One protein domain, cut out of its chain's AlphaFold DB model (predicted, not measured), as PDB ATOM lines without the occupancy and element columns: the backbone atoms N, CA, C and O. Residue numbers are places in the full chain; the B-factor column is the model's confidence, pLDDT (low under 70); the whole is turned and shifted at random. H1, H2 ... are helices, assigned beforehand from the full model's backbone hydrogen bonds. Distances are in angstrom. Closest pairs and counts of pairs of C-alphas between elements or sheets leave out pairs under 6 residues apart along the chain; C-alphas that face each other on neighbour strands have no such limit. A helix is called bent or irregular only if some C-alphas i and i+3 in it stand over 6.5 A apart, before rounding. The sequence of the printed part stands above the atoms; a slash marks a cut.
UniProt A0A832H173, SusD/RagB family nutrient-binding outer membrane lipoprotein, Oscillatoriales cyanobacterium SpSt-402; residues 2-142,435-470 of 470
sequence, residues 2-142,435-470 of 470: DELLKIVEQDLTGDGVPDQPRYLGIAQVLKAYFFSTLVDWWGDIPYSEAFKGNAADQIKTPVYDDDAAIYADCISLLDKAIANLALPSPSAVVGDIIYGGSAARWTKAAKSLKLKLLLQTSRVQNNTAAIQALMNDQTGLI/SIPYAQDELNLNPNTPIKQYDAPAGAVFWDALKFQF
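Overview. This is residues 2 to 142 and 435 to 470 of the 470 residues of the protein "SusD/RagB family nutrient-binding outer membrane lipoprotein" of Oscillatoriales cyanobacterium SpSt-402 (UniProt A0A832H173). Three long helices, H2, H3 and H4, make an up-and-down bundle; short H5 packs on H4 at one side of it, and short H1 packs on the first part of H2 at the opposite side. Small H6 and the last stretch, residues 446 to 470, lie at the end of the bundle where H2 ends and H3 begins, and H6 touches no helix. The printed part has 177 residues, with six named helices in the order H1 to H6 and no named strand; the class is all helix, though the helices hold 87 residues, under half. The whole is compact, with a radius of gyration of the C-alphas of 18.0 A and spans of 50 by 44 by 29 A.

Along the chain. H1, residues 2 to 10, begins at C-alpha 2 at (24.358, 30.216, 40.532) and is 12.1 A long. H2, residues 21 to 42, is the longest helix by residues and measures 31.1 A. H3, residues 67 to 86, measures 29.0 A. H4, residues 103 to 123, measures 31.8 A from C-alpha 103 at (35.656, 35.057, 24.794) to C-alpha 123; it is irregular, with C-alphas 120 and 123 7.5 A apart. H5, residues 128 to 136, is 12.4 A long. H6, residues 440 to 445, is 8.7 A long and ends at C-alpha 445 at (14.991, 14.219, 52.297).

Arrangement. H2, H3 and H4 form a bundle, up and down, each helix running against the one before it. H2 and H3 touch at a shallow tilt of 20 degrees, opposite ways, with the closest C-alphas, those of Gly 25 and Ala 81, 3.9 A apart. H3 and H4 touch at a shallow tilt of 25 degrees, opposite ways; their closest C-alphas are those of Leu 85 and Ala 103, 5.5 A. H2 and H4 touch and run the same way at a shallow tilt of 29 degrees, the closest C-alphas being those of Val 29 and Ala 110, 5.7 A. H4 and H5 form a helical hairpin with a tight link; they touch at a shallow tilt of 27 degrees, opposite ways, closest at the C-alphas of Leu 115 and Ile 131, 6.2 A. H1 and H2 also form a hairpin, at a steep tilt of 39 degrees; residues 21 to 31 of H2 alone touch H1, and the closest C-alphas, Val 8 and Leu 24, are 6.0 A apart. H1 and H5 are apart. In H1, H2, H3, H5 and H6 every O i to N i+4 pair is within hydrogen-bond range; in H4 it is 16 of 17.

Size, cuts and confidence. The C-alphas of Gly 14 and Phe 470, the two farthest apart, are 59.1 A apart. Residues 143 to 434 are not printed, and C-alphas 142 and 435 are 28.5 A apart across this cut. The links from H2 to H3 and from H3 to H4 are long, with 24 and 16 residues. Mean pLDDT of the printed part is 90.9; residues 2 to 17 are under 70.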
ATOM      1  N   ASP A   2      25.655  29.516  40.507       52.62
ATOM      2  CA  ASP A   2      24.358  30.216  40.532       52.62
ATOM      3  C   ASP A   2      24.372  31.512  41.362       52.62
ATOM      4  O   ASP A   2      23.854  32.526  40.918       52.62
ATOM      5  N   GLU A   3      25.067  31.536  42.505       56.00
ATOM      6  CA  GLU A   3      25.329  32.795  43.227       56.00
ATOM      7  C   GLU A   3      26.186  33.769  42.407       56.00
ATOM      8  O   GLU A   3      25.915  34.961  42.399       56.00
ATOM      9  N   LEU A   4      27.177  33.268  41.661       55.00
ATOM     10  CA  LEU A   4      28.014  34.101  40.791       55.00
ATOM     11  C   LEU A   4      27.205  34.662  39.611       55.00
ATOM     12  O   LEU A   4      27.393  35.810  39.242       55.00
ATOM     13  N   LEU A   5      26.270  33.884  39.064       62.69
ATOM     14  CA  LEU A   5      25.313  34.350  38.064       62.69
ATOM     15  C   LEU A   5      24.392  35.415  38.643       62.69
ATOM     16  O   LEU A   5      24.279  36.472  38.051       62.69
ATOM     17  N   LYS A   6      23.812  35.190  39.826       62.19
ATOM     18  CA  LYS A   6      22.945  36.173  40.492       62.19
ATOM     19  C   LYS A   6      23.673  37.482  40.782       62.19
ATOM     20  O   LYS A   6      23.101  38.537  40.552       62.19
ATOM     21  N   ILE A   7      24.921  37.416  41.246       56.72
ATOM     22  CA  ILE A   7      25.750  38.602  41.494       56.72
ATOM     23  C   ILE A   7      26.013  39.341  40.174       56.72
ATOM     24  O   ILE A   7      25.719  40.523  40.063       56.72
ATOM     25  N   VAL A   8      26.479  38.641  39.136       58.16
ATOM     26  CA  VAL A   8      26.860  39.285  37.867       58.16
ATOM     27  C   VAL A   8      25.647  39.716  37.018       58.16
ATOM     28  O   VAL A   8      25.757  40.643  36.223       58.16
ATOM     29  N   GLU A   9      24.483  39.077  37.167       60.50
ATOM     30  CA  GLU A   9      23.228  39.485  36.513       60.50
ATOM     31  C   GLU A   9      22.587  40.714  37.175       60.50
ATOM     32  O   GLU A   9      21.827  41.423  36.517       60.50
ATOM     33  N   GLN A  10      22.865  40.959  38.461       58.19
ATOM     34  CA  GLN A  10      22.317  42.090  39.218       58.19
ATOM     35  C   GLN A  10      23.232  43.320  39.207       58.19
ATOM     36  O   GLN A  10      22.732  44.439  39.324       58.19
ATOM     37  N   ASP A  11      24.536  43.127  39.010       60.72
ATOM     38  CA  ASP A  11      25.507  44.209  38.833       60.72
ATOM     39  C   ASP A  11      25.465  44.717  37.381       60.72
ATOM     40  O   ASP A  11      26.193  44.245  36.502       60.72
ATOM     41  N   LEU A  12      24.547  45.653  37.119       67.31
ATOM     42  CA  LEU A  12      24.397  46.335  35.832       67.31
ATOM     43  C   LEU A  12      25.011  47.743  35.876       67.31
ATOM     44  O   LEU A  12      24.793  48.502  36.826       67.31
ATOM     45  N   THR A  13      25.669  48.142  34.791       64.12
ATOM     46  CA  THR A  13      26.068  49.524  34.530       64.12
ATOM     47  C   THR A  13      24.831  50.419  34.362       64.12
ATOM     48  O   THR A  13      23.713  49.959  34.116       64.12
ATOM     49  N   GLY A  14      25.011  51.743  34.446       53.41
ATOM     50  CA  GLY A  14      23.914  52.723  34.337       53.41
ATOM     51  C   GLY A  14      23.134  52.724  33.007       53.41
ATOM     52  O   GLY A  14      22.090  53.368  32.925       53.41
ATOM     53  N   ASP A  15      23.614  52.017  31.983       64.06
ATOM     54  CA  ASP A  15      22.963  51.771  30.688       64.06
ATOM     55  C   ASP A  15      22.330  50.366  30.569       64.06
ATOM     56  O   ASP A  15      21.833  50.004  29.503       64.06
ATOM     57  N   GLY A  16      22.285  49.590  31.659       66.31
ATOM     58  CA  GLY A  16      21.621  48.284  31.724       66.31
ATOM     59  C   GLY A  16      22.441  47.119  31.160       66.31
ATOM     60  O   GLY A  16      21.875  46.063  30.874       66.31
ATOM     61  N   VAL A  17      23.752  47.298  30.982       69.62
ATOM     62  CA  VAL A  17      24.689  46.252  30.548       69.62
ATOM     63  C   VAL A  17      25.285  45.563  31.783       69.62
ATOM     64  O   VAL A  17      25.530  46.234  32.776       69.62
ATOM     65  N   PRO A  18      25.544  44.245  31.782       76.12
ATOM     66  CA  PRO A  18      26.246  43.614  32.899       76.12
ATOM     67  C   PRO A  18      27.639  44.221  33.107       76.12
ATOM     68  O   PRO A  18      28.391  44.357  32.143       76.12
ATOM     69  N   ASP A  19      28.021  44.500  34.354       81.56
ATOM     70  CA  ASP A  19      29.333  45.060  34.719       81.56
ATOM     71  C   ASP A  19      30.494  44.135  34.312       81.56
ATOM     72  O   ASP A  19      31.617  44.580  34.063       81.56
ATOM     73  N   GLN A  20      30.246  42.823  34.239       86.75
ATOM     74  CA  GLN A  20      31.234  41.805  33.870       86.75
ATOM     75  C   GLN A  20      30.664  40.817  32.836       86.75
ATOM     76  O   GLN A  20      30.508  39.622  33.118       86.75
ATOM     77  N   PRO A  21      30.382  41.266  31.598       90.50
ATOM     78  CA  PRO A  21      29.579  40.497  30.650       90.50
ATOM     79  C   PRO A  21      30.293  39.223  30.176       90.50
ATOM     80  O   PRO A  21      29.657  38.206  29.909       90.50
ATOM     81  N   ARG A  22      31.632  39.205  30.157       92.19
ATOM     82  CA  ARG A  22      32.391  37.990  29.816       92.19
ATOM     83  C   ARG A  22      32.332  36.925  30.907       92.19
ATOM     84  O   ARG A  22      32.162  35.756  30.576       92.19
ATOM     85  N   TYR A  23      32.433  37.304  32.182       91.31
ATOM     86  CA  TYR A  23      32.241  36.351  33.281       91.31
ATOM     87  C   TYR A  23      30.813  35.801  33.274       91.31
ATOM     88  O   TYR A  23      30.631  34.592  33.420       91.31
ATOM     89  N   LEU A  24      29.824  36.668  33.021       91.44
ATOM     90  CA  LEU A  24      28.429  36.264  32.886       91.44
ATOM     91  C   LEU A  24      28.246  35.229  31.776       91.44
ATOM     92  O   LEU A  24      27.708  34.151  32.018       91.44
ATOM     93  N   GLY A  25      28.742  35.528  30.575       94.75
ATOM     94  CA  GLY A  25      28.615  34.632  29.436       94.75
ATOM     95  C   GLY A  25      29.255  33.265  29.692       94.75
ATOM     96  O   GLY A  25      28.631  32.241  29.433       94.75
ATOM     97  N   ILE A  26      30.450  33.224  30.292       95.88
ATOM     98  CA  ILE A  26      31.107  31.962  30.682       95.88
ATOM     99  C   ILE A  26      30.251  31.179  31.683       95.88
ATOM    100  O   ILE A  26      30.037  29.976  31.520       95.88
ATOM    101  N   ALA A  27      29.732  31.853  32.710       93.81
ATOM    102  CA  ALA A  27      28.909  31.209  33.723       93.81
ATOM    103  C   ALA A  27      27.592  30.662  33.142       93.81
ATOM    104  O   ALA A  27      27.162  29.577  33.531       93.81
ATOM    105  N   GLN A  28      26.995  31.363  32.173       96.12
ATOM    106  CA  GLN A  28      25.801  30.920  31.450       96.12
ATOM    107  C   GLN A  28      26.080  29.673  30.596       96.12
ATOM    108  O   GLN A  28      25.294  28.726  30.651       96.12
ATOM    109  N   VAL A  29      27.224  29.606  29.895       97.94
ATOM    110  CA  VAL A  29      27.649  28.384  29.175       97.94
ATOM    111  C   VAL A  29      27.786  27.202  30.134       97.94
ATOM    112  O   VAL A  29      27.253  26.123  29.872       97.94
ATOM    113  N   LEU A  30      28.478  27.401  31.258       96.44
ATOM    114  CA  LEU A  30      28.701  26.350  32.252       96.44
ATOM    115  C   LEU A  30      27.394  25.877  32.897       96.44
ATOM    116  O   LEU A  30      27.214  24.674  33.083       96.44
ATOM    117  N   LYS A  31      26.471  26.797  33.205       94.94
ATOM    118  CA  LYS A  31      25.156  26.463  33.766       94.94
ATOM    119  C   LYS A  31      24.322  25.661  32.769       94.94
ATOM    120  O   LYS A  31      23.792  24.620  33.149       94.94
ATOM    121  N   ALA A  32      24.270  26.091  31.508       97.69
ATOM    122  CA  ALA A  32      23.559  25.370  30.457       97.69
ATOM    123  C   ALA A  32      24.121  23.953  30.259       97.69
ATOM    124  O   ALA A  32      23.356  22.993  30.202       97.69
ATOM    125  N   TYR A  33      25.449  23.791  30.216       97.12
ATOM    126  CA  TYR A  33      26.084  22.470  30.135       97.12
ATOM    127  C   TYR A  33      25.747  21.584  31.342       97.12
ATOM    128  O   TYR A  33      25.373  20.424  31.173       97.12
ATOM    129  N   PHE A  34      25.863  22.130  32.555       95.19
ATOM    130  CA  PHE A  34      25.606  21.388  33.783       95.19
ATOM    131  C   PHE A  34      24.157  20.901  33.846       95.19
ATOM    132  O   PHE A  34      23.926  19.701  33.961       95.19
ATOM    133  N   PHE A  35      23.182  21.799  33.707       96.94
ATOM    134  CA  PHE A  35      21.775  21.435  33.860       96.94
ATOM    135  C   PHE A  35      21.230  20.596  32.707       96.94
ATOM    136  O   PHE A  35      20.488  19.658  32.977       96.94
ATOM    137  N   SER A  36      21.649  20.831  31.458       97.75
ATOM    138  CA  SER A  36      21.290  19.915  30.361       97.75
ATOM    139  C   SER A  36      21.821  18.497  30.601       97.75
ATOM    140  O   SER A  36      21.101  17.530  30.377       97.75
ATOM    141  N   THR A  37      23.033  18.365  31.150       96.62
ATOM    142  CA  THR A  37      23.608  17.065  31.536       96.62
ATOM    143  C   THR A  37      22.823  16.394  32.667       96.62
ATOM    144  O   THR A  37      22.569  15.192  32.600       96.62
ATOM    145  N   LEU A  38      22.419  17.147  33.698       96.19
ATOM    146  CA  LEU A  38      21.592  16.600  34.778       96.19
ATOM    147  C   LEU A  38      20.229  16.131  34.247       96.19
ATOM    148  O   LEU A  38      19.796  15.030  34.585       96.19
ATOM    149  N   VAL A  39      19.588  16.918  33.378       97.50
ATOM    150  CA  VAL A  39      18.330  16.520  32.733       97.50
ATOM    151  C   VAL A  39      18.518  15.245  31.915       97.50
ATOM    152  O   VAL A  39      17.712  14.324  32.012       97.50
ATOM    153  N   ASP A  40      19.610  15.127  31.159       97.12
ATOM    154  CA  ASP A  40      19.880  13.916  30.383       97.12
ATOM    155  C   ASP A  40      19.967  12.664  31.259       97.12
ATOM    156  O   ASP A  40      19.572  11.579  30.823       97.12
ATOM    157  N   TRP A  41      20.475  12.787  32.485       94.19
ATOM    158  CA  TRP A  41      20.529  11.673  33.427       94.19
ATOM    159  C   TRP A  41      19.178  11.408  34.066       94.19
ATOM    160  O   TRP A  41      18.723  10.267  34.042       94.19
ATOM    161  N   TRP A  42      18.537  12.429  34.627       94.56
ATOM    162  CA  TRP A  42      17.448  12.242  35.582       94.56
ATOM    163  C   TRP A  42      16.065  12.670  35.083       94.56
ATOM    164  O   TRP A  42      15.071  12.235  35.660       94.56
ATOM    165  N   GLY A  43      15.959  13.416  33.986       95.75
ATOM    166  CA  GLY A  43      14.726  14.111  33.606       95.75
ATOM    167  C   GLY A  43      14.518  15.322  34.508       95.75
ATOM    168  O   GLY A  43      15.441  16.122  34.663       95.75
ATOM    169  N   ASP A  44      13.332  15.446  35.103       96.88
ATOM    170  CA  ASP A  44      13.002  16.556  36.000       96.88
ATOM    171  C   ASP A  44      14.008  16.642  37.152       96.88
ATOM    172  O   ASP A  44      14.412  15.622  37.723       96.88
ATOM    173  N   ILE A  45      14.406  17.860  37.512       96.25
ATOM    174  CA  ILE A  45      15.385  18.131  38.572       96.25
ATOM    175  C   ILE A  45      15.090  19.479  39.243       96.25
ATOM    176  O   ILE A  45      14.482  20.355  38.625       96.25
ATOM    177  N   PRO A  46      15.573  19.712  40.476       95.25
ATOM    178  CA  PRO A  46      15.565  21.044  41.060       95.25
ATOM    179  C   PRO A  46      16.348  22.043  40.201       95.25
ATOM    180  O   PRO A  46      17.555  21.881  39.996       95.25
ATOM    181  N   TYR A  47      15.672  23.095  39.729       94.00
ATOM    182  CA  TYR A  47      16.270  24.118  38.865       94.00
ATOM    183  C   TYR A  47      15.968  25.547  39.339       94.00
ATOM    184  O   TYR A  47      16.859  26.211  39.873       94.00
ATOM    185  N   SER A  48      14.727  26.024  39.220       91.69
ATOM    186  CA  SER A  48      14.328  27.394  39.588       91.69
ATOM    187  C   SER A  48      14.433  27.693  41.092       91.69
ATOM    188  O   SER A  48      14.694  28.830  41.510       91.69
ATOM    189  N   GLU A  49      14.257  26.669  41.926       92.31
ATOM    190  CA  GLU A  49      14.400  26.736  43.383       92.31
ATOM    191  C   GLU A  49      15.750  26.225  43.897       92.31
ATOM    192  O   GLU A  49      16.038  26.323  45.095       92.31
ATOM    193  N   ALA A  50      16.609  25.728  43.004       88.75
ATOM    194  CA  ALA A  50      17.923  25.235  43.375       88.75
ATOM    195  C   ALA A  50      18.790  26.338  44.012       88.75
ATOM    196  O   ALA A  50      18.635  27.536  43.761       88.75
ATOM    197  N   PHE A  51      19.731  25.908  44.857       85.38
ATOM    198  CA  PHE A  51      20.719  26.765  45.526       85.38
ATOM    199  C   PHE A  51      20.140  27.874  46.427       85.38
ATOM    200  O   PHE A  51      20.850  28.809  46.786       85.38
ATOM    201  N   LYS A  52      18.872  27.772  46.850       87.06
ATOM    202  CA  LYS A  52      18.237  28.712  47.792       87.06
ATOM    203  C   LYS A  52      18.292  28.257  49.257       87.06
ATOM    204  O   LYS A  52      17.677  28.884  50.108       87.06
ATOM    205  N   GLY A  53      19.056  27.214  49.592       85.44
ATOM    206  CA  GLY A  53      19.143  26.694  50.967       85.44
ATOM    207  C   GLY A  53      19.732  27.676  51.990       85.44
ATOM    208  O   GLY A  53      19.350  27.636  53.158       85.44
ATOM    209  N   ASN A  54      20.604  28.586  51.539       83.69
ATOM    210  CA  ASN A  54      21.248  29.620  52.363       83.69
ATOM    211  C   ASN A  54      20.736  31.043  52.062       83.69
ATOM    212  O   ASN A  54      21.286  32.008  52.589       83.69
ATOM    213  N   ALA A  55      19.716  31.192  51.210       84.25
ATOM    214  CA  ALA A  55      19.124  32.494  50.901       84.25
ATOM    215  C   ALA A  55      18.361  33.067  52.112       84.25
ATOM    216  O   ALA A  55      18.090  32.347  53.072       84.25
ATOM    217  N   ALA A  56      17.989  34.353  52.067       85.94
ATOM    218  CA  ALA A  56      17.118  34.945  53.089       85.94
ATOM    219  C   ALA A  56      15.773  34.195  53.167       85.94
ATOM    220  O   ALA A  56      15.364  33.765  54.245       85.94
ATOM    221  N   ASP A  57      15.167  33.940  52.004       86.81
ATOM    222  CA  ASP A  57      13.998  33.077  51.845       86.81
ATOM    223  C   ASP A  57      14.460  31.649  51.527       86.81
ATOM    224  O   ASP A  57      14.570  31.241  50.367       86.81
ATOM    225  N   GLN A  58      14.823  30.904  52.575       91.69
ATOM    226  CA  GLN A  58      15.405  29.569  52.433       91.69
ATOM    227  C   GLN A  58      14.434  28.573  51.793       91.69
ATOM    228  O   GLN A  58      13.338  28.350  52.307       91.69
ATOM    229  N   ILE A  59      14.894  27.868  50.757       91.56
ATOM    230  CA  ILE A  59      14.210  26.689  50.205       91.56
ATOM    231  C   ILE A  59      15.083  25.458  50.452       91.56
ATOM    232  O   ILE A  59      16.192  25.359  49.930       91.56
ATOM    233  N   LYS A  60      14.588  24.537  51.287       92.69
ATOM    234  CA  LYS A  60      15.302  23.309  51.701       92.69
ATOM    235  C   LYS A  60      14.804  22.043  51.007       92.69
ATOM    236  O   LYS A  60      15.490  21.032  51.032       92.69
ATOM    237  N   THR A  61      13.627  22.117  50.399       93.94
ATOM    238  CA  THR A  61      12.974  21.030  49.662       93.94
ATOM    239  C   THR A  61      12.536  21.592  48.313       93.94
ATOM    240  O   THR A  61      11.351  21.876  48.136       93.94
ATOM    241  N   PRO A  62      13.485  21.907  47.414       95.19
ATOM    242  CA  PRO A  62      13.157  22.569  46.160       95.19
ATOM    243  C   PRO A  62      12.254  21.677  45.308       95.19
ATOM    244  O   PRO A  62      12.416  20.451  45.298       95.19
ATOM    245  N   VAL A  63      11.305  22.295  44.608       96.75
ATOM    246  CA  VAL A  63      10.497  21.586  43.612       96.75
ATOM    247  C   VAL A  63      11.347  21.146  42.422       96.75
ATOM    248  O   VAL A  63      12.430  21.679  42.172       96.75
ATOM    249  N   TYR A  64      10.841  20.149  41.705       96.88
ATOM    250  CA  TYR A  64      11.430  19.637  40.477       96.88
ATOM    251  C   TYR A  64      10.790  20.364  39.301       96.88
ATOM    252  O   TYR A  64       9.568  20.334  39.147       96.88
ATOM    253  N   ASP A  65      11.614  21.027  38.501       97.88
ATOM    254  CA  ASP A  65      11.150  21.695  37.296       97.88
ATOM    255  C   ASP A  65      11.093  20.681  36.143       97.88
ATOM    256  O   ASP A  65      11.906  19.755  36.076       97.88
ATOM    257  N   ASP A  66      10.142  20.898  35.236       97.69
ATOM    258  CA  ASP A  66       9.937  20.102  34.022       97.69
ATOM    259  C   ASP A  66      11.195  20.092  33.139       97.69
ATOM    260  O   ASP A  66      11.762  21.140  32.801       97.69
ATOM    261  N   ASP A  67      11.635  18.897  32.759       97.00
ATOM    262  CA  ASP A  67      12.851  18.681  31.986       97.00
ATOM    263  C   ASP A  67      12.874  19.405  30.630       97.00
ATOM    264  O   ASP A  67      13.913  19.963  30.246       97.00
ATOM    265  N   ALA A  68      11.743  19.471  29.925       97.75
ATOM    266  CA  ALA A  68      11.622  20.192  28.662       97.75
ATOM    267  C   ALA A  68      11.758  21.711  28.856       97.75
ATOM    268  O   ALA A  68      12.430  22.381  28.059       97.75
ATOM    269  N   ALA A  69      11.172  22.260  29.926       98.25
ATOM    270  CA  ALA A  69      11.307  23.668  30.290       98.25
ATOM    271  C   ALA A  69      12.757  24.031  30.658       98.25
ATOM    272  O   ALA A  69      13.272  25.048  30.180       98.25
ATOM    273  N   ILE A  70      13.447  23.184  31.430       98.19
ATOM    274  CA  ILE A  70      14.867  23.378  31.767       98.19
ATOM    275  C   ILE A  70      15.724  23.372  30.497       98.19
ATOM    276  O   ILE A  70      16.603  24.220  30.337       98.19
ATOM    277  N   TYR A  71      15.475  22.445  29.570       97.69
ATOM    278  CA  TYR A  71      16.210  22.377  28.305       97.69
ATOM    279  C   TYR A  71      16.015  23.633  27.446       97.69
ATOM    280  O   TYR A  71      16.982  24.157  26.883       97.69
ATOM    281  N   ALA A  72      14.781  24.143  27.366       98.06
ATOM    282  CA  ALA A  72      14.481  25.390  26.670       98.06
ATOM    283  C   ALA A  72      15.214  26.584  27.307       98.06
ATOM    284  O   ALA A  72      15.789  27.410  26.589       98.06
ATOM    285  N   ASP A  73      15.271  26.649  28.641       98.00
ATOM    286  CA  ASP A  73      16.040  27.683  29.335       98.00
ATOM    287  C   ASP A  73      17.553  27.514  29.135       98.00
ATOM    288  O   ASP A  73      18.247  28.498  28.902       98.00
ATOM    289  N   CYS A  74      18.083  26.288  29.094       98.38
ATOM    290  CA  CYS A  74      19.491  26.042  28.766       98.38
ATOM    291  C   CYS A  74      19.856  26.565  27.366       98.38
ATOM    292  O   CYS A  74      20.915  27.168  27.190       98.38
ATOM    293  N   ILE A  75      18.980  26.394  26.370       98.44
ATOM    294  CA  ILE A  75      19.174  26.969  25.028       98.44
ATOM    295  C   ILE A  75      19.150  28.505  25.088       98.44
ATOM    296  O   ILE A  75      20.014  29.153  24.496       98.44
ATOM    297  N   SER A  76      18.216  29.088  25.845       98.19
ATOM    298  CA  SER A  76      18.132  30.539  26.080       98.19
ATOM    299  C   SER A  76      19.375  31.094  26.788       98.19
ATOM    300  O   SER A  76      19.897  32.145  26.411       98.19
ATOM    301  N   LEU A  77      19.915  30.374  27.775       97.56
ATOM    302  CA  LEU A  77      21.164  30.713  28.455       97.56
ATOM    303  C   LEU A  77      22.343  30.738  27.482       97.56
ATOM    304  O   LEU A  77      23.176  31.634  27.577       97.56
ATOM    305  N   LEU A  78      22.408  29.805  26.529       98.56
ATOM    306  CA  LEU A  78      23.453  29.803  25.503       98.56
ATOM    307  C   LEU A  78      23.321  31.000  24.551       98.56
ATOM    308  O   LEU A  78      24.337  31.577  24.167       98.56
ATOM    309  N   ASP A  79      22.100  31.428  24.223       98.00
ATOM    310  CA  ASP A  79      21.870  32.651  23.444       98.00
ATOM    311  C   ASP A  79      22.314  33.910  24.190       98.00
ATOM    312  O   ASP A  79      23.056  34.733  23.643       98.00
ATOM    313  N   LYS A  80      21.937  34.027  25.466       96.56
ATOM    314  CA  LYS A  80      22.403  35.110  26.342       96.56
ATOM    315  C   LYS A  80      23.925  35.088  26.482       96.56
ATOM    316  O   LYS A  80      24.553  36.139  26.400       96.56
ATOM    317  N   ALA A  81      24.525  33.905  26.609       96.81
ATOM    318  CA  ALA A  81      25.969  33.758  26.708       96.81
ATOM    319  C   ALA A  81      26.680  34.273  25.456       96.81
ATOM    320  O   ALA A  81      27.630  35.042  25.569       96.81
ATOM    321  N   ILE A  82      26.205  33.890  24.265       97.62
ATOM    322  CA  ILE A  82      26.757  34.357  22.986       97.62
ATOM    323  C   ILE A  82      26.675  35.884  22.890       97.62
ATOM    324  O   ILE A  82      27.658  36.520  22.508       97.62
ATOM    325  N   ALA A  83      25.538  36.476  23.268       95.94
ATOM    326  CA  ALA A  83      25.370  37.927  23.276       95.94
ATOM    327  C   ALA A  83      26.331  38.610  24.266       95.94
ATOM    328  O   ALA A  83      27.047  39.537  23.894       95.94
ATOM    329  N   ASN A  84      26.412  38.108  25.499       94.38
ATOM    330  CA  ASN A  84      27.249  38.671  26.558       94.38
ATOM    331  C   ASN A  84      28.753  38.548  26.263       94.38
ATOM    332  O   ASN A  84      29.519  39.473  26.525       94.38
ATOM    333  N   LEU A  85      29.194  37.441  25.662       95.25
ATOM    334  CA  LEU A  85      30.595  37.242  25.269       95.25
ATOM    335  C   LEU A  85      31.042  38.193  24.149       95.25
ATOM    336  O   LEU A  85      32.239  38.471  24.037       95.25
ATOM    337  N   ALA A  86      30.103  38.695  23.341       94.69
ATOM    338  CA  ALA A  86      30.373  39.662  22.280       94.69
ATOM    339  C   ALA A  86      30.516  41.106  22.793       94.69
ATOM    340  O   ALA A  86      31.040  41.960  22.074       94.69
ATOM    341  N   LEU A  87      30.078  41.391  24.023       92.25
ATOM    342  CA  LEU A  87      30.152  42.728  24.601       92.25
ATOM    343  C   LEU A  87      31.595  43.119  24.979       92.25
ATOM    344  O   LEU A  87      32.424  42.267  25.343       92.25
ATOM    345  N   PRO A  88      31.924  44.425  24.930       89.19
ATOM    346  CA  PRO A  88      33.138  44.924  25.559       89.19
ATOM    347  C   PRO A  88      33.089  44.621  27.061       89.19
ATOM    348  O   PRO A  88      32.038  44.696  27.688       89.19
ATOM    349  N   SER A  89      34.234  44.266  27.639       84.44
ATOM    350  CA  SER A  89      34.344  43.953  29.066       84.44
ATOM    351  C   SER A  89      35.341  44.909  29.706       84.44
ATOM    352  O   SER A  89      36.438  45.060  29.155       84.44
ATOM    353  N   PRO A  90      35.009  45.535  30.848       83.12
ATOM    354  CA  PRO A  90      35.898  46.484  31.514       83.12
ATOM    355  C   PRO A  90      37.119  45.797  32.134       83.12
ATOM    356  O   PRO A  90      38.149  46.435  32.340       83.12
ATOM    357  N   SER A  91      37.027  44.491  32.409       84.44
ATOM    358  CA  SER A  91      38.124  43.687  32.939       84.44
ATOM    359  C   SER A  91      38.382  42.427  32.105       84.44
ATOM    360  O   SER A  91      37.512  41.937  31.370       84.44
ATOM    361  N   ALA A  92      39.612  41.915  32.203       88.38
ATOM    362  CA  ALA A  92      39.983  40.617  31.659       88.38
ATOM    363  C   ALA A  92      39.477  39.487  32.569       88.38
ATOM    364  O   ALA A  92      39.464  39.614  33.794       88.38
ATOM    365  N   VAL A  93      39.109  38.358  31.963       91.56
ATOM    366  CA  VAL A  93      38.734  37.155  32.711       91.56
ATOM    367  C   VAL A  93      39.996  36.479  33.247       91.56
ATOM    368  O   VAL A  93      40.902  36.157  32.483       91.56
ATOM    369  N   VAL A  94      40.039  36.244  34.557       92.50
ATOM    370  CA  VAL A  94      41.130  35.584  35.285       92.50
ATOM    371  C   VAL A  94      40.575  34.335  35.972       92.50
ATOM    372  O   VAL A  94      39.425  34.314  36.401       92.50
ATOM    373  N   GLY A  95      41.387  33.279  36.070       88.81
ATOM    374  CA  GLY A  95      40.999  32.026  36.734       88.81
ATOM    375  C   GLY A  95      40.227  31.036  35.853       88.81
ATOM    376  O   GLY A  95      39.857  29.966  36.326       88.81
ATOM    377  N   ASP A  96      40.019  31.348  34.572       93.94
ATOM    378  CA  ASP A  96      39.480  30.398  33.596       93.94
ATOM    379  C   ASP A  96      40.542  29.358  33.206       93.94
ATOM    380  O   ASP A  96      41.455  29.629  32.424       93.94
ATOM    381  N   ILE A  97      40.391  28.149  33.745       92.94
ATOM    382  CA  ILE A  97      41.292  27.014  33.511       92.94
ATOM    383  C   ILE A  97      41.059  26.298  32.171       92.94
ATOM    384  O   ILE A  97      41.817  25.393  31.831       92.94
ATOM    385  N   ILE A  98      40.013  26.663  31.427       95.94
ATOM    386  CA  ILE A  98      39.611  25.985  30.190       95.94
ATOM    387  C   ILE A  98      40.135  26.761  28.983       95.94
ATOM    388  O   ILE A  98      40.864  26.216  28.150       95.94
ATOM    389  N   TYR A  99      39.811  28.053  28.898       97.19
ATOM    390  CA  TYR A  99      40.163  28.888  27.749       97.19
ATOM    391  C   TYR A  99      40.997  30.120  28.092       97.19
ATOM    392  O   TYR A  99      41.255  30.932  27.196       97.19
ATOM    393  N   GLY A 100      41.448  30.264  29.341       95.38
ATOM    394  CA  GLY A 100      42.281  31.391  29.759       95.38
ATOM    395  C   GLY A 100      41.615  32.750  29.529       95.38
ATOM    396  O   GLY A 100      42.297  33.720  29.217       95.38
ATOM    397  N   GLY A 101      40.282  32.811  29.593       94.75
ATOM    398  CA  GLY A 101      39.495  34.026  29.404       94.75
ATOM    399  C   GLY A 101      39.167  34.365  27.948       94.75
ATOM    400  O   GLY A 101      38.660  35.455  27.671       94.75
ATOM    401  N   SER A 102      39.441  33.466  26.995       96.00
ATOM    402  CA  SER A 102      39.160  33.705  25.576       96.00
ATOM    403  C   SER A 102      37.658  33.697  25.273       96.00
ATOM    404  O   SER A 102      37.049  32.643  25.083       96.00
ATOM    405  N   ALA A 103      37.067  34.888  25.152       95.69
ATOM    406  CA  ALA A 103      35.656  35.057  24.794       95.69
ATOM    407  C   ALA A 103      35.304  34.412  23.440       95.69
ATOM    408  O   ALA A 103      34.217  33.860  23.279       95.69
ATOM    409  N   ALA A 104      36.237  34.413  22.483       95.88
ATOM    410  CA  ALA A 104      36.044  33.775  21.184       95.88
ATOM    411  C   ALA A 104      35.896  32.248  21.304       95.88
ATOM    412  O   ALA A 104      34.985  31.671  20.714       95.88
ATOM    413  N   ARG A 105      36.746  31.588  22.110       97.69
ATOM    414  CA  ARG A 105      36.655  30.133  22.337       97.69
ATOM    415  C   ARG A 105      35.399  29.772  23.131       97.69
ATOM    416  O   ARG A 105      34.693  28.842  22.753       97.69
ATOM    417  N   TRP A 106      35.041  30.575  24.135       97.94
ATOM    418  CA  TRP A 106      33.768  30.423  24.846       97.94
ATOM    419  C   TRP A 106      32.547  30.601  23.937       97.94
ATOM    420  O   TRP A 106      31.580  29.858  24.075       97.94
ATOM    421  N   THR A 107      32.601  31.514  22.964       98.06
ATOM    422  CA  THR A 107      31.516  31.700  21.985       98.06
ATOM    423  C   THR A 107      31.353  30.463  21.102       98.06
ATOM    424  O   THR A 107      30.232  29.989  20.911       98.06
ATOM    425  N   LYS A 108      32.459  29.878  20.616       98.56
ATOM    426  CA  LYS A 108      32.429  28.614  19.859       98.56
ATOM    427  C   LYS A 108      31.872  27.461  20.695       98.56
ATOM    428  O   LYS A 108      31.065  26.681  20.186       98.56
ATOM    429  N   ALA A 109      32.261  27.362  21.968       98.50
ATOM    430  CA  ALA A 109      31.731  26.358  22.889       98.50
ATOM    431  C   ALA A 109      30.227  26.534  23.125       98.50
ATOM    432  O   ALA A 109      29.481  25.563  23.009       98.50
ATOM    433  N   ALA A 110      29.762  27.769  23.347       98.69
ATOM    434  CA  ALA A 110      28.345  28.080  23.507       98.69
ATOM    435  C   ALA A 110      27.523  27.647  22.282       98.69
ATOM    436  O   ALA A 110      26.514  26.957  22.416       98.69
ATOM    437  N   LYS A 111      27.990  27.981  21.073       98.69
ATOM    438  CA  LYS A 111      27.321  27.604  19.816       98.69
ATOM    439  C   LYS A 111      27.334  26.100  19.565       98.69
ATOM    440  O   LYS A 111      26.340  25.551  19.099       98.69
ATOM    441  N   SER A 112      28.427  25.428  19.912       98.62
ATOM    442  CA  SER A 112      28.563  23.972  19.764       98.62
ATOM    443  C   SER A 112      27.665  23.211  20.735       98.62
ATOM    444  O   SER A 112      26.999  22.261  20.334       98.62
ATOM    445  N   LEU A 113      27.568  23.664  21.988       98.44
ATOM    446  CA  LEU A 113      26.592  23.135  22.940       98.44
ATOM    447  C   LEU A 113      25.162  23.429  22.485       98.44
ATOM    448  O   LEU A 113      24.310  22.552  22.580       98.44
ATOM    449  N   LYS A 114      24.896  24.613  21.918       98.69
ATOM    450  CA  LYS A 114      23.570  24.939  21.376       98.69
ATOM    451  C   LYS A 114      23.190  23.986  20.242       98.69
ATOM    452  O   LYS A 114      22.073  23.480  20.237       98.69
ATOM    453  N   LEU A 115      24.121  23.695  19.327       98.56
ATOM    454  CA  LEU A 115      23.935  22.677  18.289       98.56
ATOM    455  C   LEU A 115      23.600  21.312  18.906       98.56
ATOM    456  O   LEU A 115      22.620  20.699  18.488       98.56
ATOM    457  N   LYS A 116      24.365  20.866  19.914       97.81
ATOM    458  CA  LYS A 116      24.102  19.610  20.632       97.81
ATOM    459  C   LYS A 116      22.680  19.576  21.200       97.81
ATOM    460  O   LYS A 116      21.957  18.627  20.927       97.81
ATOM    461  N   LEU A 117      22.258  20.597  21.953       98.50
ATOM    462  CA  LEU A 117      20.936  20.605  22.597       98.50
ATOM    463  C   LEU A 117      19.790  20.650  21.575       98.50
ATOM    464  O   LEU A 117      18.813  19.919  21.720       98.50
ATOM    465  N   LEU A 118      19.924  21.446  20.509       98.50
ATOM    466  CA  LEU A 118      18.939  21.493  19.422       98.50
ATOM    467  C   LEU A 118      18.845  20.158  18.671       98.50
ATOM    468  O   LEU A 118      17.754  19.730  18.288       98.50
ATOM    469  N   LEU A 119      19.980  19.491  18.450       98.00
ATOM    470  CA  LEU A 119      20.008  18.161  17.850       98.00
ATOM    471  C   LEU A 119      19.376  17.129  18.792       98.00
ATOM    472  O   LEU A 119      18.596  16.289  18.336       98.00
ATOM    473  N   GLN A 120      19.637  17.221  20.097       97.69
ATOM    474  CA  GLN A 120      19.073  16.326  21.104       97.69
ATOM    475  C   GLN A 120      17.538  16.366  21.100       97.69
ATOM    476  O   GLN A 120      16.897  15.318  21.093       97.69
ATOM    477  N   THR A 121      16.936  17.554  20.986       97.50
ATOM    478  CA  THR A 121      15.471  17.713  20.974       97.50
ATOM    479  C   THR A 121      14.829  17.574  19.587       97.50
ATOM    480  O   THR A 121      13.608  17.643  19.468       97.50
ATOM    481  N   SER A 122      15.604  17.304  18.530       96.38
ATOM    482  CA  SER A 122      15.109  17.255  17.137       96.38
ATOM    483  C   SER A 122      14.036  16.191  16.845       96.38
ATOM    484  O   SER A 122      13.321  16.289  15.851       96.38
ATOM    485  N   ARG A 123      13.899  15.173  17.705       95.19
ATOM    486  CA  ARG A 123      12.847  14.143  17.607       95.19
ATOM    487  C   ARG A 123      11.484  14.624  18.116       95.19
ATOM    488  O   ARG A 123      10.470  14.028  17.764       95.19
ATOM    489  N   VAL A 124      11.468  15.669  18.942       96.69
ATOM    490  CA  VAL A 124      10.266  16.209  19.600       96.69
ATOM    491  C   VAL A 124       9.991  17.670  19.227       96.69
ATOM    492  O   VAL A 124       8.910  18.184  19.498       96.69
ATOM    493  N   GLN A 125      10.947  18.342  18.580       95.88
ATOM    494  CA  GLN A 125      10.866  19.734  18.137       95.88
ATOM    495  C   GLN A 125      11.500  19.891  16.747       95.88
ATOM    496  O   GLN A 125      12.520  19.274  16.444       95.88
ATOM    497  N   ASN A 126      10.936  20.756  15.898       96.75
ATOM    498  CA  ASN A 126      11.548  21.072  14.604       96.75
ATOM    499  C   ASN A 126      12.615  22.166  14.755       96.75
ATOM    500  O   ASN A 126      12.308  23.357  14.717       96.75
ATOM    501  N   ASN A 127      13.877  21.748  14.854       97.25
ATOM    502  CA  ASN A 127      15.025  22.643  15.026       97.25
ATOM    503  C   ASN A 127      15.834  22.882  13.742       97.25
ATOM    504  O   ASN A 127      16.891  23.511  13.789       97.25
ATOM    505  N   THR A 128      15.345  22.410  12.590       98.38
ATOM    506  CA  THR A 128      16.081  22.402  11.312       98.38
ATOM    507  C   THR A 128      16.615  23.786  10.936       98.38
ATOM    508  O   THR A 128      17.797  23.936  10.641       98.38
ATOM    509  N   ALA A 129      15.775  24.825  11.012       98.31
ATOM    510  CA  ALA A 129      16.174  26.189  10.660       98.31
ATOM    511  C   ALA A 129      17.222  26.772  11.626       98.31
ATOM    512  O   ALA A 129      18.184  27.401  11.186       98.31
ATOM    513  N   ALA A 130      17.067  26.537  12.933       97.88
ATOM    514  CA  ALA A 130      18.009  27.011  13.946       97.88
ATOM    515  C   ALA A 130      19.379  26.325  13.814       97.88
ATOM    516  O   ALA A 130      20.417  26.980  13.904       97.88
ATOM    517  N   ILE A 131      19.383  25.018  13.538       98.50
ATOM    518  CA  ILE A 131      20.602  24.247  13.278       98.50
ATOM    519  C   ILE A 131      21.274  24.722  11.984       98.50
ATOM    520  O   ILE A 131      22.473  24.986  11.988       98.50
ATOM    521  N   GLN A 132      20.514  24.913  10.901       98.38
ATOM    522  CA  GLN A 132      21.055  25.426   9.639       98.38
ATOM    523  C   GLN A 132      21.695  26.811   9.811       98.38
ATOM    524  O   GLN A 132      22.757  27.070   9.244       98.38
ATOM    525  N   ALA A 133      21.079  27.690  10.608       97.50
ATOM    526  CA  ALA A 133      21.634  29.002  10.922       97.50
ATOM    527  C   ALA A 133      22.967  28.895  11.682       97.50
ATOM    528  O   ALA A 133      23.929  29.556  11.302       97.50
ATOM    529  N   LEU A 134      23.058  28.019  12.693       96.94
ATOM    530  CA  LEU A 134      24.310  27.774  13.425       96.94
ATOM    531  C   LEU A 134      25.408  27.195  12.527       96.94
ATOM    532  O   LEU A 134      26.562  27.597  12.642       96.94
ATOM    533  N   MET A 135      25.063  26.278  11.620       96.19
ATOM    534  CA  MET A 135      26.023  25.682  10.682       96.19
ATOM    535  C   MET A 135      26.575  26.688   9.663       96.19
ATOM    536  O   MET A 135      27.680  26.491   9.163       96.19
ATOM    537  N   ASN A 136      25.833  27.760   9.374       95.62
ATOM    538  CA  ASN A 136      26.237  28.818   8.444       95.62
ATOM    539  C   ASN A 136      26.947  30.001   9.127       95.62
ATOM    540  O   ASN A 136      27.412  30.914   8.443       95.62
ATOM    541  N   ASP A 137      27.011  30.022  10.459       92.31
ATOM    542  CA  ASP A 137      27.566  31.140  11.216       92.31
ATOM    543  C   ASP A 137      29.096  31.225  11.071       92.31
ATOM    544  O   ASP A 137      29.837  30.310  11.432       92.31
ATOM    545  N   GLN A 138      29.583  32.369  10.586       77.56
ATOM    546  CA  GLN A 138      31.001  32.613  10.303       77.56
ATOM    547  C   GLN A 138      31.881  32.764  11.551       77.56
ATOM    548  O   GLN A 138      33.093  32.572  11.471       77.56
ATOM    549  N   THR A 139      31.302  33.096  12.708       80.69
ATOM    550  CA  THR A 139      32.040  33.100  13.988       80.69
ATOM    551  C   THR A 139      32.285  31.679  14.513       80.69
ATOM    552  O   THR A 139      33.168  31.471  15.348       80.69
ATOM    553  N   GLY A 140      31.565  30.709  13.941       87.25
ATOM    554  CA  GLY A 140      31.913  29.299  13.924       87.25
ATOM    555  C   GLY A 140      31.517  28.499  15.160       87.25
ATOM    556  O   GLY A 140      31.319  29.007  16.265       87.25
ATOM    557  N   LEU A 141      31.445  27.190  14.938       97.19
ATOM    558  CA  LEU A 141      31.444  26.158  15.968       97.19
ATOM    559  C   LEU A 141      32.897  25.806  16.351       97.19
ATOM    560  O   LEU A 141      33.859  26.343  15.790       97.19
ATOM    561  N   ILE A 142      33.078  24.878  17.288       98.19
ATOM    562  CA  ILE A 142      34.385  24.258  17.538       98.19
ATOM    563  C   ILE A 142      34.765  23.442  16.296       98.19
ATOM    564  O   ILE A 142      34.095  22.472  15.951       98.19
ATOM    565  N   SER A 435      16.553   6.635  31.950       92.75
ATOM    566  CA  SER A 435      17.051   7.648  32.883       92.75
ATOM    567  C   SER A 435      17.705   6.944  34.076       92.75
ATOM    568  O   SER A 435      17.398   5.784  34.346       92.75
ATOM    569  N   ILE A 436      18.552   7.643  34.816       91.81
ATOM    570  CA  ILE A 436      19.166   7.171  36.056       91.81
ATOM    571  C   ILE A 436      18.197   7.402  37.229       91.81
ATOM    572  O   ILE A 436      17.505   8.422  37.246       91.81
ATOM    573  N   PRO A 437      18.145   6.497  38.224       92.44
ATOM    574  CA  PRO A 437      17.416   6.738  39.461       92.44
ATOM    575  C   PRO A 437      17.879   7.980  40.222       92.44
ATOM    576  O   PRO A 437      19.081   8.246  40.324       92.44
ATOM    577  N   TYR A 438      16.931   8.723  40.801       93.94
ATOM    578  CA  TYR A 438      17.256   9.708  41.832       93.94
ATOM    579  C   TYR A 438      17.975   9.024  42.998       93.94
ATOM    580  O   TYR A 438      17.719   7.858  43.315       93.94
ATOM    581  N   ALA A 439      18.892   9.751  43.636       92.75
ATOM    582  CA  ALA A 439      19.613   9.238  44.791       92.75
ATOM    583  C   ALA A 439      18.638   8.902  45.932       92.75
ATOM    584  O   ALA A 439      17.671   9.624  46.169       92.75
ATOM    585  N   GLN A 440      18.918   7.829  46.678       93.25
ATOM    586  CA  GLN A 440      18.053   7.409  47.786       93.25
ATOM    587  C   GLN A 440      17.903   8.498  48.857       93.25
ATOM    588  O   GLN A 440      16.823   8.663  49.416       93.25
ATOM    589  N   ASP A 441      18.967   9.258  49.119       93.69
ATOM    590  CA  ASP A 441      18.925  10.369  50.071       93.69
ATOM    591  C   ASP A 441      17.963  11.470  49.615       93.69
ATOM    592  O   ASP A 441      17.234  12.015  50.434       93.69
ATOM    593  N   GLU A 442      17.886  11.744  48.313       92.88
ATOM    594  CA  GLU A 442      16.973  12.745  47.759       92.88
ATOM    595  C   GLU A 442      15.508  12.315  47.930       92.88
ATOM    596  O   GLU A 442      14.687  13.095  48.410       92.88
ATOM    597  N   LEU A 443      15.205  11.034  47.680       92.25
ATOM    598  CA  LEU A 443      13.882  10.447  47.935       92.25
ATOM    599  C   LEU A 443      13.473  10.527  49.415       92.25
ATOM    600  O   LEU A 443      12.289  10.630  49.728       92.25
ATOM    601  N   ASN A 444      14.446  10.457  50.327       94.12
ATOM    602  CA  ASN A 444      14.201  10.494  51.766       94.12
ATOM    603  C   ASN A 444      14.072  11.924  52.310       94.12
ATOM    604  O   ASN A 444      13.340  12.148  53.275       94.12
ATOM    605  N   LEU A 445      14.827  12.871  51.748       94.12
ATOM    606  CA  LEU A 445      14.991  14.219  52.297       94.12
ATOM    607  C   LEU A 445      14.116  15.266  51.605       94.12
ATOM    608  O   LEU A 445      13.735  16.245  52.249       94.12
ATOM    609  N   ASN A 446      13.785  15.075  50.327       95.94
ATOM    610  CA  ASN A 446      12.984  16.016  49.562       95.94
ATOM    611  C   ASN A 446      11.620  15.400  49.197       95.94
ATOM    612  O   ASN A 446      11.527  14.640  48.230       95.94
ATOM    613  N   PRO A 447      10.534  15.738  49.921       95.88
ATOM    614  CA  PRO A 447       9.202  15.196  49.652       95.88
ATOM    615  C   PRO A 447       8.622  15.642  48.301       95.88
ATOM    616  O   PRO A 447       7.620  15.078  47.867       95.88
ATOM    617  N   ASN A 448       9.236  16.629  47.636       96.25
ATOM    618  CA  ASN A 448       8.856  17.065  46.292       96.25
ATOM    619  C   ASN A 448       9.490  16.210  45.181       96.25
ATOM    620  O   ASN A 448       9.233  16.471  44.007       96.25
ATOM    621  N   THR A 449      10.309  15.210  45.525       95.44
ATOM    622  CA  THR A 449      10.904  14.309  44.532       95.44
ATOM    623  C   THR A 449       9.805  13.529  43.805       95.44
ATOM    624  O   THR A 449       9.003  12.854  44.462       95.44
ATOM    625  N   PRO A 450       9.738  13.589  42.464       92.38
ATOM    626  CA  PRO A 450       8.669  12.952  41.719       92.38
ATOM    627  C   PRO A 450       8.779  11.428  41.777       92.38
ATOM    628  O   PRO A 450       9.865  10.839  41.773       92.38
ATOM    629  N   ILE A 451       7.622  10.766  41.782       89.62
ATOM    630  CA  ILE A 451       7.554   9.315  41.619       89.62
ATOM    631  C   ILE A 451       7.828   9.005  40.152       89.62
ATOM    632  O   ILE A 451       7.043   9.362  39.274       89.62
ATOM    633  N   LYS A 452       8.927   8.299  39.897       89.56
ATOM    634  CA  LYS A 452       9.368   7.947  38.552       89.56
ATOM    635  C   LYS A 452       9.474   6.436  38.392       89.56
ATOM    636  O   LYS A 452      10.079   5.756  39.218       89.56
ATOM    637  N   GLN A 453       8.892   5.908  37.316       88.56
ATOM    638  CA  GLN A 453       9.043   4.502  36.950       88.56
ATOM    639  C   GLN A 453      10.284   4.333  36.072       88.56
ATOM    640  O   GLN A 453      10.264   4.650  34.883       88.56
ATOM    641  N   TYR A 454      11.360   3.827  36.664       89.25
ATOM    642  CA  TYR A 454      12.597   3.533  35.945       89.25
ATOM    643  C   TYR A 454      12.442   2.319  35.024       89.25
ATOM    644  O   TYR A 454      11.538   1.501  35.202       89.25
ATOM    645  N   ASP A 455      13.308   2.241  34.012       84.50
ATOM    646  CA  ASP A 455      13.334   1.164  33.011       84.50
ATOM    647  C   ASP A 455      11.983   0.956  32.291       84.50
ATOM    648  O   ASP A 455      11.617  -0.150  31.882       84.50
ATOM    649  N   ALA A 456      11.215   2.039  32.128       88.56
ATOM    650  CA  ALA A 456       9.926   2.047  31.452       88.56
ATOM    651  C   ALA A 456       9.764   3.291  30.557       88.56
ATOM    652  O   ALA A 456      10.250   4.366  30.916       88.56
ATOM    653  N   PRO A 457       9.006   3.203  29.443       91.25
ATOM    654  CA  PRO A 457       8.756   4.336  28.542       91.25
ATOM    655  C   PRO A 457       8.129   5.573  29.209       91.25
ATOM    656  O   PRO A 457       8.238   6.682  28.683       91.25
ATOM    657  N   ALA A 458       7.444   5.390  30.343       90.69
ATOM    658  CA  ALA A 458       6.846   6.470  31.125       90.69
ATOM    659  C   ALA A 458       7.876   7.276  31.939       90.69
ATOM    660  O   ALA A 458       7.595   8.413  32.292       90.69
ATOM    661  N   GLY A 459       9.050   6.707  32.227       89.56
ATOM    662  CA  GLY A 459      10.152   7.383  32.920       89.56
ATOM    663  C   GLY A 459      11.263   7.873  31.988       89.56
ATOM    664  O   GLY A 459      12.337   8.234  32.463       89.56
ATOM    665  N   ALA A 460      11.054   7.852  30.673       93.88
ATOM    666  CA  ALA A 460      12.023   8.391  29.727       93.88
ATOM    667  C   ALA A 460      12.141   9.918  29.877       93.88
ATOM    668  O   ALA A 460      11.153  10.585  30.171       93.88
ATOM    669  N   VAL A 461      13.340  10.464  29.656       95.31
ATOM    670  CA  VAL A 461      13.551  11.923  29.542       95.31
ATOM    671  C   VAL A 461      12.758  12.452  28.339       95.31
ATOM    672  O   VAL A 461      12.658  11.747  27.334       95.31
ATOM    673  N   PHE A 462      12.212  13.672  28.397       96.31
ATOM    674  CA  PHE A 462      11.255  14.173  27.393       96.31
ATOM    675  C   PHE A 462      11.702  14.050  25.930       96.31
ATOM    676  O   PHE A 462      10.877  13.804  25.049       96.31
ATOM    677  N   TRP A 463      12.997  14.242  25.652       96.88
ATOM    678  CA  TRP A 463      13.535  14.208  24.292       96.88
ATOM    679  C   TRP A 463      13.681  12.782  23.744       96.88
ATOM    680  O   TRP A 463      13.850  12.604  22.533       96.88
ATOM    681  N   ASP A 464      13.618  11.761  24.604       96.56
ATOM    682  CA  ASP A 464      13.720  10.357  24.220       96.56
ATOM    683  C   ASP A 464      12.382   9.869  23.649       96.56
ATOM    684  O   ASP A 464      11.527   9.295  24.327       96.56
ATOM    685  N   ALA A 465      12.195  10.136  22.358       95.06
ATOM    686  CA  ALA A 465      11.028   9.690  21.605       95.06
ATOM    687  C   ALA A 465      11.102   8.211  21.191       95.06
ATOM    688  O   ALA A 465      10.067   7.626  20.876       95.06
ATOM    689  N   LEU A 466      12.302   7.615  21.157       94.69
ATOM    690  CA  LEU A 466      12.486   6.217  20.760       94.69
ATOM    691  C   LEU A 466      12.082   5.275  21.892       94.69
ATOM    692  O   LEU A 466      11.428   4.268  21.628       94.69
ATOM    693  N   LYS A 467      12.468   5.615  23.129       94.06
ATOM    694  CA  LYS A 467      12.168   4.856  24.348       94.06
ATOM    695  C   LYS A 467      12.586   3.400  24.198       94.06
ATOM    696  O   LYS A 467      11.766   2.495  24.329       94.06
ATOM    697  N   PHE A 468      13.858   3.203  23.851       91.94
ATOM    698  CA  PHE A 468      14.412   1.904  23.476       91.94
ATOM    699  C   PHE A 468      14.111   0.812  24.519       91.94
ATOM    700  O   PHE A 468      14.254   1.017  25.725       91.94
ATOM    701  N   GLN A 469      13.734  -0.374  24.046       88.62
ATOM    702  CA  GLN A 469      13.507  -1.570  24.858       88.62
ATOM    703  C   GLN A 469      14.218  -2.758  24.200       88.62
ATOM    704  O   GLN A 469      14.426  -2.745  22.986       88.62
ATOM    705  N   PHE A 470      14.630  -3.733  25.014       81.38
ATOM    706  CA  PHE A 470      15.325  -4.934  24.547       81.38
ATOM    707  C   PHE A 470      14.378  -5.992  23.990       81.38
ATOM    708  O   PHE A 470      13.224  -6.061  24.473       81.38
TER     709      PHE A 470